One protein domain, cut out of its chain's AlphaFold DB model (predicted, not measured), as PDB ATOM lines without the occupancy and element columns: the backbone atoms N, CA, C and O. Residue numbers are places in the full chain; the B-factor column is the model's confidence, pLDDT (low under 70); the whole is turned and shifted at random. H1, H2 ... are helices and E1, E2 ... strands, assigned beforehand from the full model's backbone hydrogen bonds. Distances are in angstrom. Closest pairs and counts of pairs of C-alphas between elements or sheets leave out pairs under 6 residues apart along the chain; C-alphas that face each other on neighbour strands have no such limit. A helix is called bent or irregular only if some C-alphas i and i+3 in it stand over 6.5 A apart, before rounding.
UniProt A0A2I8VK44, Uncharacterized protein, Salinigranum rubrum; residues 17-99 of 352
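This is residues 17 to 99 of the 352 residues of an uncharacterized protein of Salinigranum rubrum (UniProt A0A2I8VK44). Two long helices, H1 and H2, meet near their ends at about a right angle and make a large L, with the last part of H1 and the first part of H2 at the corner and a small looped link, residues 57 to 72, beside it. The two arms stick out from that corner with nothing packed on them: residues 17 to 42 of H1 make the longer arm, and residues 86 to 98 of H2, with residue 99, the shorter. The printed part has 83 residues with two named helices and one named strand, in the order H1, E1, H2, and the class is mostly helix; E1 lies within the link and pairs with no named strand. The whole is extended, with a radius of gyration of the C-alphas of 20.2 A, and flat, spanning 63 by 44 by 19 A along its three main axes.

Begin with the longest helix, H1, residues 17 to 56: find C-alpha 17 at (10.991, -69.947, 7.417), and from there the helix runs 58.1 A to C-alpha 56 at (-12.592, -30.038, 42.366). Look near residue 29 for a kink of 26 degrees; H1 is neither bent nor irregular, but only just, with C-alphas 28 and 31 at 6.3 A from each other. Next find H2, residues 73 to 98, which runs 34.8 A from C-alpha 73 to C-alpha 98 at (-15.064, -49.627, 61.087). It has a kink of 38 degrees near residue 80 and is only just irregular, with C-alphas 79 and 82 at 6.6 A from each other, and its line is a rough one. Between the two helices along the chain you reach the strand E1, residues 64 to 66, from Thr 64 to Val 66.

Start again at H1 and go to its residues 46 to 51, the part of it that touches H2. On H2 look at residues 77 to 81, the part that touches H1. The two helices touch with 6 pairs of C-alphas within 8 A, and the closest are those of Leu 50 and Ile 81, 7.4 A apart. Their lines are about perpendicular, at 79 degrees, and their centres are 23.4 A from each other. E1 is apart from H1, with no C-alpha of the one within 8 A of the other. E1 is apart from H2 as well, again with no C-alpha of the one within 8 A of the other. Look just past E1 for a short pairing: its residues 64 to 66 are antiparallel to residues 69 to 70, a stretch too short to bear a name. In the helix backbones, the O of residue i and the N of residue i+4 are within hydrogen-bond range in 34 of 36 pairs in H1 and in 20 of 22 pairs in H2.

The two C-alphas farthest apart are those of Val 17 and Pro 67, at 64.3 A. Residues 17 to 42, which belong to H1, stand free, and so do residues 86 to 99, of which 86 to 98 belong to H2. Set these aside and you find a body of 43 residues spanning 32 by 19 by 15 A, with a radius of gyration of 10.8 A. The printed part has no cut. The link from H1 to E1, with 7 residues, is short, and so is the link from E1 to H2, with 6 residues. In the B-factor column the mean pLDDT of the printed part is 77.8; look for values under 70 at residue 54 and at residues 57 to 74, 19 residues in which the model's confidence is low. The mean pLDDT is 85 for H1, 80 for H2 and 55 for E1.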
ATOM      1  N   VAL A  17      10.083 -70.675   6.517       78.94
ATOM      2  CA  VAL A  17      10.991 -69.947   7.417       78.94
ATOM      3  C   VAL A  17      10.448 -68.553   7.751       78.94
ATOM      4  O   VAL A  17      10.469 -68.143   8.911       78.94
ATOM      5  N   VAL A  18       9.919 -67.825   6.760       85.88
ATOM      6  CA  VAL A  18       9.318 -66.496   6.979       85.88
ATOM      7  C   VAL A  18       8.037 -66.593   7.808       85.88
ATOM      8  O   VAL A  18       7.840 -65.790   8.720       85.88
ATOM      9  N   ARG A  19       7.174 -67.579   7.536       85.50
ATOM     10  CA  ARG A  19       5.929 -67.787   8.288       85.50
ATOM     11  C   ARG A  19       6.204 -68.168   9.739       85.50
ATOM     12  O   ARG A  19       5.575 -67.610  10.632       85.50
ATOM     13  N   GLU A  20       7.137 -69.082   9.973       83.31
ATOM     14  CA  GLU A  20       7.533 -69.515  11.313       83.31
ATOM     15  C   GLU A  20       8.181 -68.364  12.096       83.31
ATOM     16  O   GLU A  20       7.790 -68.097  13.229       83.31
ATOM     17  N   SER A  21       9.058 -67.583  11.455       83.56
ATOM     18  CA  SER A  21       9.658 -66.387  12.071       83.56
ATOM     19  C   SER A  21       8.617 -65.316  12.409       83.56
ATOM     20  O   SER A  21       8.693 -64.688  13.463       83.56
ATOM     21  N   PHE A  22       7.619 -65.112  11.542       90.12
ATOM     22  CA  PHE A  22       6.535 -64.162  11.787       90.12
ATOM     23  C   PHE A  22       5.634 -64.608  12.940       90.12
ATOM     24  O   PHE A  22       5.323 -63.800  13.810       90.12
ATOM     25  N   ILE A  23       5.242 -65.886  12.986       90.75
ATOM     26  CA  ILE A  23       4.404 -66.426  14.067       90.75
ATOM     27  C   ILE A  23       5.137 -66.326  15.408       90.75
ATOM     28  O   ILE A  23       4.544 -65.863  16.379       90.75
ATOM     29  N   THR A  24       6.424 -66.674  15.452       88.06
ATOM     30  CA  THR A  24       7.248 -66.536  16.661       88.06
ATOM     31  C   THR A  24       7.405 -65.070  17.069       88.06
ATOM     32  O   THR A  24       7.229 -64.737  18.238       88.06
ATOM     33  N   GLY A  25       7.652 -64.165  16.116       87.38
ATOM     34  CA  GLY A  25       7.733 -62.727  16.384       87.38
ATOM     35  C   GLY A  25       6.431 -62.159  16.954       87.38
ATOM     36  O   GLY A  25       6.448 -61.456  17.961       87.38
ATOM     37  N   VAL A  26       5.287 -62.516  16.368       93.00
ATOM     38  CA  VAL A  26       3.959 -62.131  16.867       93.00
ATOM     39  C   VAL A  26       3.708 -62.717  18.257       93.00
ATOM     40  O   VAL A  26       3.243 -61.994  19.134       93.00
ATOM     41  N   ALA A  27       4.056 -63.984  18.489       88.62
ATOM     42  CA  ALA A  27       3.870 -64.641  19.782       88.62
ATOM     43  C   ALA A  27       4.653 -63.962  20.919       88.62
ATOM     44  O   ALA A  27       4.179 -63.957  22.051       88.62
ATOM     45  N   VAL A  28       5.807 -63.354  20.626       91.94
ATOM     46  CA  VAL A  28       6.608 -62.611  21.615       91.94
ATOM     47  C   VAL A  28       6.145 -61.157  21.753       91.94
ATOM     48  O   VAL A  28       6.048 -60.635  22.862       91.94
ATOM     49  N   VAL A  29       5.836 -60.485  20.642       93.94
ATOM     50  CA  VAL A  29       5.535 -59.043  20.633       93.94
ATOM     51  C   VAL A  29       4.106 -58.742  21.085       93.94
ATOM     52  O   VAL A  29       3.880 -57.737  21.758       93.94
ATOM     53  N   VAL A  30       3.131 -59.592  20.747       93.75
ATOM     54  CA  VAL A  30       1.721 -59.360  21.101       93.75
ATOM     55  C   VAL A  30       1.512 -59.295  22.615       93.75
ATOM     56  O   VAL A  30       0.902 -58.320  23.049       93.75
ATOM     57  N   PRO A  31       2.030 -60.225  23.442       89.50
ATOM     58  CA  PRO A  31       1.906 -60.118  24.894       89.50
ATOM     59  C   PRO A  31       2.461 -58.799  25.439       89.50
ATOM     60  O   PRO A  31       1.784 -58.140  26.220       89.50
ATOM     61  N   VAL A  32       3.635 -58.361  24.968       92.19
ATOM     62  CA  VAL A  32       4.267 -57.097  25.396       92.19
ATOM     63  C   VAL A  32       3.442 -55.877  24.980       92.19
ATOM     64  O   VAL A  32       3.286 -54.926  25.746       92.19
ATOM     65  N   LEU A  33       2.884 -55.890  23.769       92.00
ATOM     66  CA  LEU A  33       1.988 -54.831  23.311       92.00
ATOM     67  C   LEU A  33       0.709 -54.785  24.144       92.00
ATOM     68  O   LEU A  33       0.274 -53.701  24.524       92.00
ATOM     69  N   VAL A  34       0.123 -55.946  24.440       90.00
ATOM     70  CA  VAL A  34      -1.100 -56.045  25.241       90.00
ATOM     71  C   VAL A  34      -0.846 -55.561  26.664       90.00
ATOM     72  O   VAL A  34      -1.619 -54.742  27.155       90.00
ATOM     73  N   THR A  35       0.242 -55.982  27.315       87.62
ATOM     74  CA  THR A  35       0.580 -55.505  28.664       87.62
ATOM     75  C   THR A  35       0.810 -53.999  28.664       87.62
ATOM     76  O   THR A  35       0.180 -53.286  29.443       87.62
ATOM     77  N   THR A  36       1.617 -53.484  27.732       90.94
ATOM     78  CA  THR A  36       1.875 -52.041  27.600       90.94
ATOM     79  C   THR A  36       0.584 -51.257  27.360       90.94
ATOM     80  O   THR A  36       0.375 -50.213  27.973       90.94
ATOM     81  N   PHE A  37      -0.317 -51.764  26.514       91.81
ATOM     82  CA  PHE A  37      -1.621 -51.153  26.259       91.81
ATOM     83  C   PHE A  37      -2.483 -51.102  27.523       91.81
ATOM     84  O   PHE A  37      -3.040 -50.052  27.840       91.81
ATOM     85  N   VAL A  38      -2.561 -52.206  28.273       89.44
ATOM     86  CA  VAL A  38      -3.316 -52.270  29.532       89.44
ATOM     87  C   VAL A  38      -2.769 -51.261  30.542       89.44
ATOM     88  O   VAL A  38      -3.546 -50.481  31.093       89.44
ATOM     89  N   PHE A  39      -1.447 -51.201  30.732       86.44
ATOM     90  CA  PHE A  39      -0.823 -50.217  31.620       86.44
ATOM     91  C   PHE A  39      -1.066 -48.779  31.154       86.44
ATOM     92  O   PHE A  39      -1.420 -47.929  31.969       86.44
ATOM     93  N   ALA A  40      -0.945 -48.497  29.856       87.94
ATOM     94  CA  ALA A  40      -1.210 -47.168  29.312       87.94
ATOM     95  C   ALA A  40      -2.661 -46.729  29.561       87.94
ATOM     96  O   ALA A  40      -2.903 -45.602  29.995       87.94
ATOM     97  N   VAL A  41      -3.631 -47.625  29.345       86.38
ATOM     98  CA  VAL A  41      -5.047 -47.363  29.641       86.38
ATOM     99  C   VAL A  41      -5.255 -47.132  31.137       86.38
ATOM    100  O   VAL A  41      -5.943 -46.177  31.505       86.38
ATOM    101  N   LEU A  42      -4.648 -47.956  31.993       83.00
ATOM    102  CA  LEU A  42      -4.754 -47.853  33.447       83.00
ATOM    103  C   LEU A  42      -4.205 -46.516  33.963       83.00
ATOM    104  O   LEU A  42      -4.936 -45.768  34.613       83.00
ATOM    105  N   PHE A  43      -2.957 -46.176  33.628       81.19
ATOM    106  CA  PHE A  43      -2.314 -44.939  34.077       81.19
ATOM    107  C   PHE A  43      -3.003 -43.693  33.525       81.19
ATOM    108  O   PHE A  43      -3.246 -42.751  34.276       81.19
ATOM    109  N   ASN A  44      -3.391 -43.690  32.246       85.12
ATOM    110  CA  ASN A  44      -4.115 -42.562  31.661       85.12
ATOM    111  C   ASN A  44      -5.485 -42.358  32.329       85.12
ATOM    112  O   ASN A  44      -5.909 -41.232  32.591       85.12
ATOM    113  N   THR A  45      -6.175 -43.454  32.646       82.19
ATOM    114  CA  THR A  45      -7.453 -43.404  33.362       82.19
ATOM    115  C   THR A  45      -7.268 -42.862  34.778       82.19
ATOM    116  O   THR A  45      -8.010 -41.969  35.190       82.19
ATOM    117  N   LEU A  46      -6.254 -43.345  35.501       78.50
ATOM    118  CA  LEU A  46      -5.929 -42.896  36.853       78.50
ATOM    119  C   LEU A  46      -5.546 -41.411  36.883       78.50
ATOM    120  O   LEU A  46      -6.078 -40.660  37.700       78.50
ATOM    121  N   TYR A  47      -4.713 -40.970  35.937       79.12
ATOM    122  CA  TYR A  47      -4.360 -39.562  35.760       79.12
ATOM    123  C   TYR A  47      -5.604 -38.701  35.534       79.12
ATOM    124  O   TYR A  47      -5.761 -37.661  36.170       79.12
ATOM    125  N   ARG A  48      -6.538 -39.148  34.683       82.56
ATOM    126  CA  ARG A  48      -7.774 -38.406  34.405       82.56
ATOM    127  C   ARG A  48      -8.655 -38.255  35.644       82.56
ATOM    128  O   ARG A  48      -9.201 -37.175  35.864       82.56
ATOM    129  N   TYR A  49      -8.793 -39.304  36.455       80.38
ATOM    130  CA  TYR A  49      -9.531 -39.215  37.718       80.38
ATOM    131  C   TYR A  49      -8.838 -38.289  38.712       80.38
ATOM    132  O   TYR A  49      -9.497 -37.436  39.304       80.38
ATOM    133  N   LEU A  50      -7.517 -38.400  38.856       75.00
ATOM    134  CA  LEU A  50      -6.768 -37.555  39.777       75.00
ATOM    135  C   LEU A  50      -6.812 -36.081  39.363       75.00
ATOM    136  O   LEU A  50      -7.018 -35.218  40.209       75.00
ATOM    137  N   ALA A  51      -6.703 -35.792  38.065       75.69
ATOM    138  CA  ALA A  51      -6.853 -34.447  37.524       75.69
ATOM    139  C   ALA A  51      -8.258 -33.878  37.791       75.69
ATOM    140  O   ALA A  51      -8.386 -32.713  38.166       75.69
ATOM    141  N   LEU A  52      -9.309 -34.696  37.661       78.69
ATOM    142  CA  LEU A  52     -10.681 -34.296  37.989       78.69
ATOM    143  C   LEU A  52     -10.840 -33.986  39.482       78.69
ATOM    144  O   LEU A  52     -11.426 -32.967  39.838       78.69
ATOM    145  N   VAL A  53     -10.280 -34.822  40.358       73.69
ATOM    146  CA  VAL A  53     -10.294 -34.600  41.811       73.69
ATOM    147  C   VAL A  53      -9.505 -33.338  42.177       73.69
ATOM    148  O   VAL A  53     -10.016 -32.483  42.897       73.69
ATOM    149  N   ALA A  54      -8.301 -33.157  41.634       69.81
ATOM    150  CA  ALA A  54      -7.485 -31.963  41.851       69.81
ATOM    151  C   ALA A  54      -8.195 -30.676  41.386       69.81
ATOM    152  O   ALA A  54      -8.129 -29.651  42.071       69.81
ATOM    153  N   ALA A  55      -8.928 -30.742  40.268       71.25
ATOM    154  CA  ALA A  55      -9.744 -29.635  39.775       71.25
ATOM    155  C   ALA A  55     -10.894 -29.279  40.735       71.25
ATOM    156  O   ALA A  55     -11.157 -28.097  40.953       71.25
ATOM    157  N   LEU A  56     -11.542 -30.270  41.361       71.06
ATOM    158  CA  LEU A  56     -12.592 -30.038  42.366       71.06
ATOM    159  C   LEU A  56     -12.056 -29.336  43.621       71.06
ATOM    160  O   LEU A  56     -12.751 -28.503  44.202       71.06
ATOM    161  N   PHE A  57     -10.814 -29.618  44.013       66.19
ATOM    162  CA  PHE A  57     -10.166 -28.990  45.168       66.19
ATOM    163  C   PHE A  57      -9.481 -27.648  44.851       66.19
ATOM    164  O   PHE A  57      -8.798 -27.100  45.714       66.19
ATOM    165  N   SER A  58      -9.668 -27.087  43.644       61.81
ATOM    166  CA  SER A  58      -9.015 -25.840  43.198       61.81
ATOM    167  C   SER A  58      -7.499 -25.836  43.429       61.81
ATOM    168  O   SER A  58      -6.905 -24.805  43.757       61.81
ATOM    169  N   VAL A  59      -6.853 -26.993  43.259       57.75
ATOM    170  CA  VAL A  59      -5.396 -27.092  43.335       57.75
ATOM    171  C   VAL A  59      -4.833 -26.374  42.109       57.75
ATOM    172  O   VAL A  59      -4.867 -26.884  40.992       57.75
ATOM    173  N   SER A  60      -4.396 -25.130  42.302       55.41
ATOM    174  CA  SER A  60      -3.840 -24.296  41.235       55.41
ATOM    175  C   SER A  60      -2.652 -24.998  40.571       55.41
ATOM    176  O   SER A  60      -1.769 -25.517  41.252       55.41
ATOM    177  N   ASN A  61      -2.591 -24.952  39.235       53.56
ATOM    178  CA  ASN A  61      -1.593 -25.617  38.380       53.56
ATOM    179  C   ASN A  61      -0.142 -25.103  38.566       53.56
ATOM    180  O   ASN A  61       0.757 -25.434  37.793       53.56
ATOM    181  N   ARG A  62       0.084 -24.236  39.559       48.88
ATOM    182  CA  ARG A  62       1.389 -23.757  40.019       48.88
ATOM    183  C   ARG A  62       1.356 -23.667  41.537       48.88
ATOM    184  O   ARG A  62       0.837 -22.699  42.091       48.88
ATOM    185  N   ILE A  63       1.921 -24.670  42.198       53.22
ATOM    186  CA  ILE A  63       2.127 -24.640  43.643       53.22
ATOM    187  C   ILE A  63       3.574 -24.223  43.882       53.22
ATOM    188  O   ILE A  63       4.509 -24.978  43.618       53.22
ATOM    189  N   THR A  64       3.768 -22.999  44.361       50.38
ATOM    190  CA  THR A  64       5.073 -22.552  44.857       50.38
ATOM    191  C   THR A  64       5.273 -23.173  46.236       50.38
ATOM    192  O   THR A  64       4.847 -22.601  47.236       50.38
ATOM    193  N   LEU A  65       5.869 -24.368  46.293       55.72
ATOM    194  CA  LEU A  65       6.163 -25.056  47.558       55.72
ATOM    195  C   LEU A  65       7.181 -24.261  48.406       55.72
ATOM    196  O   LEU A  65       7.126 -24.296  49.631       55.72
ATOM    197  N   VAL A  66       8.096 -23.533  47.744       57.62
ATOM    198  CA  VAL A  66       9.173 -22.703  48.324       57.62
ATOM    199  C   VAL A  66       9.472 -21.535  47.363       57.62
ATOM    200  O   VAL A  66       9.415 -21.748  46.147       57.62
ATOM    201  N   PRO A  67       9.820 -20.314  47.825       51.25
ATOM    202  CA  PRO A  67      10.253 -19.242  46.927       51.25
ATOM    203  C   PRO A  67      11.458 -19.699  46.085       51.25
ATOM    204  O   PRO A  67      12.536 -19.932  46.623       51.25
ATOM    205  N   GLY A  68      11.270 -19.850  44.769       58.81
ATOM    206  CA  GLY A  68      12.324 -20.239  43.821       58.81
ATOM    207  C   GLY A  68      12.224 -21.657  43.246       58.81
ATOM    208  O   GLY A  68      12.857 -21.915  42.224       58.81
ATOM    209  N   LEU A  69      11.400 -22.548  43.813       56.53
ATOM    210  CA  LEU A  69      11.160 -23.881  43.249       56.53
ATOM    211  C   LEU A  69       9.760 -23.941  42.628       56.53
ATOM    212  O   LEU A  69       8.753 -24.062  43.326       56.53
ATOM    213  N   VAL A  70       9.701 -23.821  41.303       60.34
ATOM    214  CA  VAL A  70       8.461 -23.984  40.536       60.34
ATOM    215  C   VAL A  70       8.428 -25.418  40.032       60.34
ATOM    216  O   VAL A  70       9.150 -25.766  39.102       60.34
ATOM    217  N   VAL A  71       7.619 -26.256  40.671       65.19
ATOM    218  CA  VAL A  71       7.402 -27.636  40.226       65.19
ATOM    219  C   VAL A  71       6.263 -27.636  39.209       65.19
ATOM    220  O   VAL A  71       5.241 -26.976  39.420       65.19
ATOM    221  N   SER A  72       6.441 -28.335  38.086       65.94
ATOM    222  CA  SER A  72       5.358 -28.544  37.126       65.94
ATOM    223  C   SER A  72       4.256 -29.375  37.783       65.94
ATOM    224  O   SER A  72       4.525 -30.348  38.486       65.94
ATOM    225  N   ALA A  73       2.996 -29.005  37.555       66.94
ATOM    226  CA  ALA A  73       1.861 -29.769  38.068       66.94
ATOM    227  C   ALA A  73       1.868 -31.229  37.582       66.94
ATOM    228  O   ALA A  73       1.368 -32.104  38.277       66.94
ATOM    229  N   GLU A  74       2.484 -31.488  36.428       69.81
ATOM    230  CA  GLU A  74       2.712 -32.829  35.887       69.81
ATOM    231  C   GLU A  74       3.552 -33.694  36.834       69.81
ATOM    232  O   GLU A  74       3.102 -34.769  37.218       69.81
ATOM    233  N   LEU A  75       4.700 -33.188  37.300       71.75
ATOM    234  CA  LEU A  75       5.569 -33.914  38.232       71.75
ATOM    235  C   LEU A  75       4.890 -34.117  39.593       71.75
ATOM    236  O   LEU A  75       5.054 -35.147  40.243       71.75
ATOM    237  N   LEU A  76       4.112 -33.125  40.035       72.25
ATOM    238  CA  LEU A  76       3.403 -33.196  41.308       72.25
ATOM    239  C   LEU A  76       2.260 -34.215  41.262       72.25
ATOM    240  O   LEU A  76       2.074 -34.950  42.226       72.25
ATOM    241  N   LEU A  77       1.527 -34.290  40.148       72.50
ATOM    242  CA  LEU A  77       0.519 -35.326  39.929       72.50
ATOM    243  C   LEU A  77       1.169 -36.707  39.861       72.50
ATOM    244  O   LEU A  77       0.687 -37.617  40.526       72.50
ATOM    245  N   GLU A  78       2.278 -36.856  39.137       74.88
ATOM    246  CA  GLU A  78       3.000 -38.128  39.024       74.88
ATOM    247  C   GLU A  78       3.470 -38.653  40.391       74.88
ATOM    248  O   GLU A  78       3.247 -39.820  40.715       74.88
ATOM    249  N   LEU A  79       4.009 -37.777  41.246       76.75
ATOM    250  CA  LEU A  79       4.414 -38.130  42.610       76.75
ATOM    251  C   LEU A  79       3.217 -38.341  43.557       76.75
ATOM    252  O   LEU A  79       3.294 -39.135  44.494       76.75
ATOM    253  N   ALA A  80       2.105 -37.638  43.333       76.19
ATOM    254  CA  ALA A  80       0.912 -37.751  44.166       76.19
ATOM    255  C   ALA A  80       0.114 -39.034  43.894       76.19
ATOM    256  O   ALA A  80      -0.518 -39.539  44.820       76.19
ATOM    257  N   ILE A  81       0.147 -39.580  42.670       78.56
ATOM    258  CA  ILE A  81      -0.569 -40.814  42.297       78.56
ATOM    259  C   ILE A  81      -0.337 -41.958  43.300       78.56
ATOM    260  O   ILE A  81      -1.328 -42.429  43.862       78.56
ATOM    261  N   PRO A  82       0.903 -42.411  43.577       79.75
ATOM    262  CA  PRO A  82       1.119 -43.544  44.477       79.75
ATOM    263  C   PRO A  82       0.638 -43.254  45.902       79.75
ATOM    264  O   PRO A  82       0.043 -44.122  46.535       79.75
ATOM    265  N   VAL A  83       0.823 -42.023  46.390       82.88
ATOM    266  CA  VAL A  83       0.387 -41.615  47.736       82.88
ATOM    267  C   VAL A  83      -1.136 -41.610  47.838       82.88
ATOM    268  O   VAL A  83      -1.690 -42.144  48.792       82.88
ATOM    269  N   VAL A  84      -1.828 -41.049  46.846       82.06
ATOM    270  CA  VAL A  84      -3.296 -40.992  46.823       82.06
ATOM    271  C   VAL A  84      -3.894 -42.385  46.671       82.06
ATOM    272  O   VAL A  84      -4.869 -42.688  47.351       82.06
ATOM    273  N   VAL A  85      -3.308 -43.243  45.832       83.06
ATOM    274  CA  VAL A  85      -3.732 -44.644  45.711       83.06
ATOM    275  C   VAL A  85      -3.554 -45.363  47.045       83.06
ATOM    276  O   VAL A  85      -4.507 -45.969  47.523       83.06
ATOM    277  N   LEU A  86      -2.391 -45.239  47.690       84.12
ATOM    278  CA  LEU A  86      -2.126 -45.874  48.981       84.12
ATOM    279  C   LEU A  86      -3.087 -45.381  50.073       84.12
ATOM    280  O   LEU A  86      -3.708 -46.186  50.763       84.12
ATOM    281  N   CYS A  87      -3.259 -44.064  50.201       86.31
ATOM    282  CA  CYS A  87      -4.208 -43.476  51.144       86.31
ATOM    283  C   CYS A  87      -5.656 -43.858  50.821       86.31
ATOM    284  O   CYS A  87      -6.450 -44.034  51.740       86.31
ATOM    285  N   GLY A  88      -6.007 -43.992  49.542       83.94
ATOM    286  CA  GLY A  88      -7.323 -44.433  49.094       83.94
ATOM    287  C   GLY A  88      -7.595 -45.883  49.479       83.94
ATOM    288  O   GLY A  88      -8.623 -46.158  50.089       83.94
ATOM    289  N   VAL A  89      -6.655 -46.790  49.198       83.81
ATOM    290  CA  VAL A  89      -6.739 -48.206  49.594       83.81
ATOM    291  C   VAL A  89      -6.865 -48.326  51.111       83.81
ATOM    292  O   VAL A  89      -7.793 -48.967  51.598       83.81
ATOM    293  N   PHE A  90      -5.999 -47.641  51.863       85.56
ATOM    294  CA  PHE A  90      -6.054 -47.637  53.325       85.56
ATOM    295  C   PHE A  90      -7.364 -47.039  53.853       85.56
ATOM    296  O   PHE A  90      -7.983 -47.591  54.755       85.56
ATOM    297  N   GLY A  91      -7.814 -45.925  53.275       85.94
ATOM    298  CA  GLY A  91      -9.046 -45.249  53.671       85.94
ATOM    299  C   GLY A  91     -10.288 -46.099  53.420       85.94
ATOM    300  O   GLY A  91     -11.171 -46.139  54.273       85.94
ATOM    301  N   VAL A  92     -10.343 -46.807  52.288       83.56
ATOM    302  CA  VAL A  92     -11.417 -47.761  51.984       83.56
ATOM    303  C   VAL A  92     -11.369 -48.937  52.954       83.56
ATOM    304  O   VAL A  92     -12.393 -49.228  53.564       83.56
ATOM    305  N   GLY A  93     -10.201 -49.556  53.163       82.69
ATOM    306  CA  GLY A  93     -10.044 -50.659  54.118       82.69
ATOM    307  C   GLY A  93     -10.494 -50.270  55.529       82.69
ATOM    308  O   GLY A  93     -11.354 -50.922  56.113       82.69
ATOM    309  N   PHE A  94     -10.017 -49.127  56.024       84.81
ATOM    310  CA  PHE A  94     -10.388 -48.588  57.332       84.81
ATOM    311  C   PHE A  94     -11.882 -48.248  57.444       84.81
ATOM    312  O   PHE A  94     -12.506 -48.459  58.486       84.81
ATOM    313  N   ALA A  95     -12.479 -47.697  56.382       83.19
ATOM    314  CA  ALA A  95     -13.903 -47.378  56.361       83.19
ATOM    315  C   ALA A  95     -14.773 -48.640  56.357       83.19
ATOM    316  O   ALA A  95     -15.816 -48.646  57.010       83.19
ATOM    317  N   VAL A  96     -14.351 -49.693  55.651       84.38
ATOM    318  CA  VAL A  96     -15.042 -50.987  55.624       84.38
ATOM    319  C   VAL A  96     -14.960 -51.658  56.994       84.38
ATOM    320  O   VAL A  96     -16.003 -51.988  57.544       84.38
ATOM    321  N   GLU A  97     -13.770 -51.756  57.591       79.25
ATOM    322  CA  GLU A  97     -13.559 -52.408  58.894       79.25
ATOM    323  C   GLU A  97     -14.343 -51.733  60.032       79.25
ATOM    324  O   GLU A  97     -14.884 -52.381  60.926       79.25
ATOM    325  N   ARG A  98     -14.434 -50.398  60.005       77.81
ATOM    326  CA  ARG A  98     -15.064 -49.627  61.087       77.81
ATOM    327  C   ARG A  98     -16.561 -49.393  60.890       77.81
ATOM    328  O   ARG A  98     -17.248 -48.966  61.824       77.81
ATOM    329  N   SER A  99     -17.074 -49.614  59.683       80.25
ATOM    330  CA  SER A  99     -18.485 -49.418  59.366       80.25
ATOM    331  C   SER A  99     -19.274 -50.687  59.651       80.25
ATOM    332  O   SER A  99     -18.997 -51.737  59.094       80.25
TER     333      SER A  99